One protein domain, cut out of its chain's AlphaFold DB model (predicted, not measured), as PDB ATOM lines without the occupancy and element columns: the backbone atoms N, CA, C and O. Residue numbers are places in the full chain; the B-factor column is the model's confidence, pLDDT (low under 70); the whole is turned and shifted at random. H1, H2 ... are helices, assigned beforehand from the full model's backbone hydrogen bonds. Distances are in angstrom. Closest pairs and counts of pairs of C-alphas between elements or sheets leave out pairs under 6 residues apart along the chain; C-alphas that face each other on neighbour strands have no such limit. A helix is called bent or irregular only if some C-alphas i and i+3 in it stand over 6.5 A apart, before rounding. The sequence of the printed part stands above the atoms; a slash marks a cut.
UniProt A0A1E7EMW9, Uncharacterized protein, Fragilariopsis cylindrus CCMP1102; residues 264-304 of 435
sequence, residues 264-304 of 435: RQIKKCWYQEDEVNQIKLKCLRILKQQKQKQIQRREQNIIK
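AT A GLANCE: This is residues 264 to 304 of the 435 residues of an uncharacterized protein of Fragilariopsis cylindrus CCMP1102 (UniProt A0A1E7EMW9). One long, nearly straight helix, H2, makes most of the length of a thin rod, and a short helix, H1, sits beyond the first end of H2, joined to it by residues 270 to 272. Nothing folds back: H1 does not pack on H2, and the two follow each other along the rod. The printed part has 41 residues with two named helices, H1 then H2, and no named strand; its class is all helix. It is extended, with a radius of gyration of the C-alphas of 17.8 A, and it spans 59 by 12 by 5 A.

IN THESE COORDINATES: Find C-alpha 273 at (17.691, -5.908, 14.815); from there H2, residues 273 to 304, runs 47.2 A to C-alpha 304 at (2.570, -26.066, 54.713). Then go back to C-alpha 264 at (13.530, -2.176, 1.484), where H1, residues 264 to 269, begins; it runs 8.7 A to C-alpha 269. Neither helix is bent.

HOW THE PARTS SIT: H2 is the longest helix, with 32 residues. Look next at residues 270 to 272, Trp 270 to Gln 272, which make a tight link between H1 and H2. The two helices are apart, with no C-alpha of the one within 8 A of the other. In H1 every O i to N i+4 pair is within hydrogen-bond range; in H2 27 of 28 are. Residues 280 to 304, which belong to H2, stand free, and so do residues 264 to 270, of which 264 to 269 belong to H1.

THE WHOLE: Look at the two ends for the C-alphas farthest apart, those of Arg 264 and Lys 304, 59.4 A. The printed part has no cut, and its one link is tight. The mean pLDDT of the printed part is 92.7, and no printed residue is under 70.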
ATOM      1  N   ARG A 264      14.888  -2.593   1.085       95.25
ATOM      2  CA  ARG A 264      13.530  -2.176   1.484       95.25
ATOM      3  C   ARG A 264      12.587  -3.359   1.710       95.25
ATOM      4  O   ARG A 264      11.740  -3.291   2.595       95.25
ATOM      5  N   GLN A 265      12.702  -4.412   0.902       94.81
ATOM      6  CA  GLN A 265      11.944  -5.651   1.092       94.81
ATOM      7  C   GLN A 265      12.470  -6.418   2.298       94.81
ATOM      8  O   GLN A 265      11.657  -6.864   3.102       94.81
ATOM      9  N   ILE A 266      13.795  -6.480   2.468       93.25
ATOM     10  CA  ILE A 266      14.427  -7.065   3.654       93.25
ATOM     11  C   ILE A 266      13.889  -6.381   4.913       93.25
ATOM     12  O   ILE A 266      13.324  -7.026   5.791       93.25
ATOM     13  N   LYS A 267      13.909  -5.045   4.921       93.56
ATOM     14  CA  LYS A 267      13.390  -4.243   6.030       93.56
ATOM     15  C   LYS A 267      11.906  -4.477   6.354       93.56
ATOM     16  O   LYS A 267      11.470  -4.253   7.476       93.56
ATOM     17  N   LYS A 268      11.104  -4.863   5.359       93.12
ATOM     18  CA  LYS A 268       9.649  -5.032   5.499       93.12
ATOM     19  C   LYS A 268       9.240  -6.465   5.843       93.12
ATOM     20  O   LYS A 268       8.184  -6.659   6.440       93.12
ATOM     21  N   CYS A 269      10.008  -7.449   5.390       90.31
ATOM     22  CA  CYS A 269       9.647  -8.861   5.471       90.31
ATOM     23  C   CYS A 269      10.420  -9.622   6.556       90.31
ATOM     24  O   CYS A 269       9.990 -10.714   6.915       90.31
ATOM     25  N   TRP A 270      11.504  -9.055   7.091       92.50
ATOM     26  CA  TRP A 270      12.300  -9.655   8.160       92.50
ATOM     27  C   TRP A 270      12.320  -8.770   9.398       92.50
ATOM     28  O   TRP A 270      12.223  -7.542   9.300       92.50
ATOM     29  N   TYR A 271      12.476  -9.416  10.554       92.69
ATOM     30  CA  TYR A 271      12.656  -8.717  11.817       92.69
ATOM     31  C   TYR A 271      13.891  -7.832  11.750       92.69
ATOM     32  O   TYR A 271      14.975  -8.276  11.365       92.69
ATOM     33  N   GLN A 272      13.708  -6.574  12.123       96.06
ATOM     34  CA  GLN A 272      14.817  -5.657  12.304       96.06
ATOM     35  C   GLN A 272      15.576  -5.996  13.588       96.06
ATOM     36  O   GLN A 272      15.036  -6.615  14.505       96.06
ATOM     37  N   GLU A 273      16.840  -5.595  13.665       91.69
ATOM     38  CA  GLU A 273      17.691  -5.908  14.815       91.69
ATOM     39  C   GLU A 273      17.105  -5.382  16.137       91.69
ATOM     40  O   GLU A 273      17.148  -6.059  17.166       91.69
ATOM     41  N   ASP A 274      16.455  -4.218  16.113       96.06
ATOM     42  CA  ASP A 274      15.727  -3.667  17.255       96.06
ATOM     43  C   ASP A 274      14.488  -4.496  17.626       96.06
ATOM     44  O   ASP A 274      14.229  -4.708  18.812       96.06
ATOM     45  N   GLU A 275      13.750  -5.020  16.645       94.06
ATOM     46  CA  GLU A 275      12.614  -5.920  16.881       94.06
ATOM     47  C   GLU A 275      13.075  -7.251  17.486       94.06
ATOM     48  O   GLU A 275      12.483  -7.728  18.459       94.06
ATOM     49  N   VAL A 276      14.174  -7.819  16.978       93.50
ATOM     50  CA  VAL A 276      14.799  -9.028  17.536       93.50
ATOM     51  C   VAL A 276      15.232  -8.783  18.979       93.50
ATOM     52  O   VAL A 276      14.925  -9.587  19.863       93.50
ATOM     53  N   ASN A 277      15.880  -7.654  19.261       92.88
ATOM     54  CA  ASN A 277      16.290  -7.293  20.618       92.88
ATOM     55  C   ASN A 277      15.089  -7.105  21.556       92.88
ATOM     56  O   ASN A 277      15.120  -7.555  22.704       92.88
ATOM     57  N   GLN A 278      13.990  -6.516  21.078       95.81
ATOM     58  CA  GLN A 278      12.748  -6.426  21.851       95.81
ATOM     59  C   GLN A 278      12.145  -7.802  22.148       95.81
ATOM     60  O   GLN A 278      11.657  -8.023  23.262       95.81
ATOM     61  N   ILE A 279      12.172  -8.724  21.183       92.25
ATOM     62  CA  ILE A 279      11.722 -10.107  21.381       92.25
ATOM     63  C   ILE A 279      12.599 -10.786  22.441       92.25
ATOM     64  O   ILE A 279      12.058 -11.298  23.421       92.25
ATOM     65  N   LYS A 280      13.931 -10.687  22.329       90.88
ATOM     66  CA  LYS A 280      14.881 -11.218  23.323       90.88
ATOM     67  C   LYS A 280      14.590 -10.685  24.729       90.88
ATOM     68  O   LYS A 280      14.441 -11.465  25.669       90.88
ATOM     69  N   LEU A 281      14.421  -9.369  24.879       96.12
ATOM     70  CA  LEU A 281      14.095  -8.744  26.167       96.12
ATOM     71  C   LEU A 281      12.747  -9.217  26.734       96.12
ATOM     72  O   LEU A 281      12.622  -9.409  27.947       96.12
ATOM     73  N   LYS A 282      11.732  -9.419  25.884       94.06
ATOM     74  CA  LYS A 282      10.436  -9.978  26.303       94.06
ATOM     75  C   LYS A 282      10.580 -11.422  26.782       94.06
ATOM     76  O   LYS A 282      10.064 -11.741  27.850       94.06
ATOM     77  N   CYS A 283      11.314 -12.261  26.053       88.25
ATOM     78  CA  CYS A 283      11.582 -13.646  26.442       88.25
ATOM     79  C   CYS A 283      12.320 -13.723  27.786       88.25
ATOM     80  O   CYS A 283      11.872 -14.427  28.690       88.25
ATOM     81  N   LEU A 284      13.376 -12.921  27.976       90.69
ATOM     82  CA  LEU A 284      14.108 -12.854  29.248       90.69
ATOM     83  C   LEU A 284      13.208 -12.440  30.421       90.69
ATOM     84  O   LEU A 284      13.330 -12.975  31.524       90.69
ATOM     85  N   ARG A 285      12.271 -11.512  30.192       96.75
ATOM     86  CA  ARG A 285      11.296 -11.102  31.213       96.75
ATOM     87  C   ARG A 285      10.364 -12.249  31.606       96.75
ATOM     88  O   ARG A 285      10.131 -12.433  32.799       96.75
ATOM     89  N   ILE A 286       9.861 -13.009  30.632       91.75
ATOM     90  CA  ILE A 286       8.984 -14.166  30.873       91.75
ATOM     91  C   ILE A 286       9.729 -15.236  31.676       91.75
ATOM     92  O   ILE A 286       9.213 -15.692  32.693       91.75
ATOM     93  N   LEU A 287      10.965 -15.566  31.290       89.50
ATOM     94  CA  LEU A 287      11.791 -16.542  32.010       89.50
ATOM     95  C   LEU A 287      12.052 -16.111  33.458       89.50
ATOM     96  O   LEU A 287      11.905 -16.905  34.389       89.50
ATOM     97  N   LYS A 288      12.367 -14.828  33.680       94.81
ATOM     98  CA  LYS A 288      12.551 -14.284  35.033       94.81
ATOM     99  C   LYS A 288      11.268 -14.386  35.864       94.81
ATOM    100  O   LYS A 288      11.333 -14.751  37.036       94.81
ATOM    101  N   GLN A 289      10.114 -14.099  35.262       96.25
ATOM    102  CA  GLN A 289       8.814 -14.208  35.925       96.25
ATOM    103  C   GLN A 289       8.463 -15.664  36.263       96.25
ATOM    104  O   GLN A 289       7.986 -15.938  37.364       96.25
ATOM    105  N   GLN A 290       8.736 -16.609  35.359       89.12
ATOM    106  CA  GLN A 290       8.542 -18.040  35.607       89.12
ATOM    107  C   GLN A 290       9.435 -18.537  36.748       89.12
ATOM    108  O   GLN A 290       8.935 -19.197  37.658       89.12
ATOM    109  N   LYS A 291      10.717 -18.146  36.767       93.19
ATOM    110  CA  LYS A 291      11.647 -18.487  37.854       93.19
ATOM    111  C   LYS A 291      11.167 -17.949  39.206       93.19
ATOM    112  O   LYS A 291      11.164 -18.680  40.188       93.19
ATOM    113  N   GLN A 292      10.699 -16.701  39.255       96.25
ATOM    114  CA  GLN A 292      10.126 -16.124  40.478       96.25
ATOM    115  C   GLN A 292       8.874 -16.878  40.945       96.25
ATOM    116  O   GLN A 292       8.739 -17.155  42.133       96.25
ATOM    117  N   LYS A 293       7.984 -17.263  40.022       95.38
ATOM    118  CA  LYS A 293       6.783 -18.049  40.348       95.38
ATOM    119  C   LYS A 293       7.133 -19.443  40.884       95.38
ATOM    120  O   LYS A 293       6.443 -19.936  41.769       95.38
ATOM    121  N   GLN A 294       8.190 -20.075  40.371       93.00
ATOM    122  CA  GLN A 294       8.679 -21.354  40.898       93.00
ATOM    123  C   GLN A 294       9.244 -21.212  42.316       93.00
ATOM    124  O   GLN A 294       8.928 -22.041  43.163       93.00
ATOM    125  N   ILE A 295      10.008 -20.149  42.590       95.81
ATOM    126  CA  ILE A 295      10.518 -19.855  43.941       95.81
ATOM    127  C   ILE A 295       9.351 -19.661  44.919       95.81
ATOM    128  O   ILE A 295       9.300 -20.343  45.934       95.81
ATOM    129  N   GLN A 296       8.353 -18.847  44.559       95.69
ATOM    130  CA  GLN A 296       7.165 -18.627  45.398       95.69
ATOM    131  C   GLN A 296       6.377 -19.915  45.675       95.69
ATOM    132  O   GLN A 296       5.855 -20.091  46.769       95.69
ATOM    133  N   ARG A 297       6.284 -20.832  44.700       94.19
ATOM    134  CA  ARG A 297       5.640 -22.142  44.908       94.19
ATOM    135  C   ARG A 297       6.420 -23.021  45.882       94.19
ATOM    136  O   ARG A 297       5.801 -23.702  46.687       94.19
ATOM    137  N   ARG A 298       7.755 -23.002  45.821       91.88
ATOM    138  CA  ARG A 298       8.601 -23.741  46.769       91.88
ATOM    139  C   ARG A 298       8.465 -23.183  48.182       91.88
ATOM    140  O   ARG A 298       8.259 -23.955  49.105       91.88
ATOM    141  N   GLU A 299       8.484 -21.861  48.332       93.94
ATOM    142  CA  GLU A 299       8.279 -21.196  49.628       93.94
ATOM    143  C   GLU A 299       6.899 -21.512  50.226       93.94
ATOM    144  O   GLU A 299       6.794 -21.798  51.413       93.94
ATOM    145  N   GLN A 300       5.842 -21.530  49.406       92.75
ATOM    146  CA  GLN A 300       4.496 -21.905  49.860       92.75
ATOM    147  C   GLN A 300       4.366 -23.380  50.243       92.75
ATOM    148  O   GLN A 300       3.532 -23.700  51.082       92.75
ATOM    149  N   ASN A 301       5.141 -24.271  49.623       88.69
ATOM    150  CA  ASN A 301       5.138 -25.683  49.994       88.69
ATOM    151  C   ASN A 301       5.877 -25.919  51.316       88.69
ATOM    152  O   ASN A 301       5.401 -26.722  52.100       88.69
ATOM    153  N   ILE A 302       6.976 -25.200  51.583       88.44
ATOM    154  CA  ILE A 302       7.721 -25.318  52.850       88.44
ATOM    155  C   ILE A 302       6.834 -24.915  54.038       88.44
ATOM    156  O   ILE A 302       6.732 -25.666  54.992       88.44
ATOM    157  N   ILE A 303       6.107 -23.794  53.936       87.38
ATOM    158  CA  ILE A 303       5.244 -23.300  55.029       87.38
ATOM    159  C   ILE A 303       4.119 -24.285  55.391       87.38
ATOM    160  O   ILE A 303       3.666 -24.291  56.526       87.38
ATOM    161  N   LYS A 304       3.649 -25.106  54.444       78.81
ATOM    162  CA  LYS A 304       2.570 -26.066  54.713       78.81
ATOM    163  C   LYS A 304       3.027 -27.300  55.480       78.81
ATOM    164  O   LYS A 304       2.211 -27.882  56.171       78.81
TER     165      LYS A 304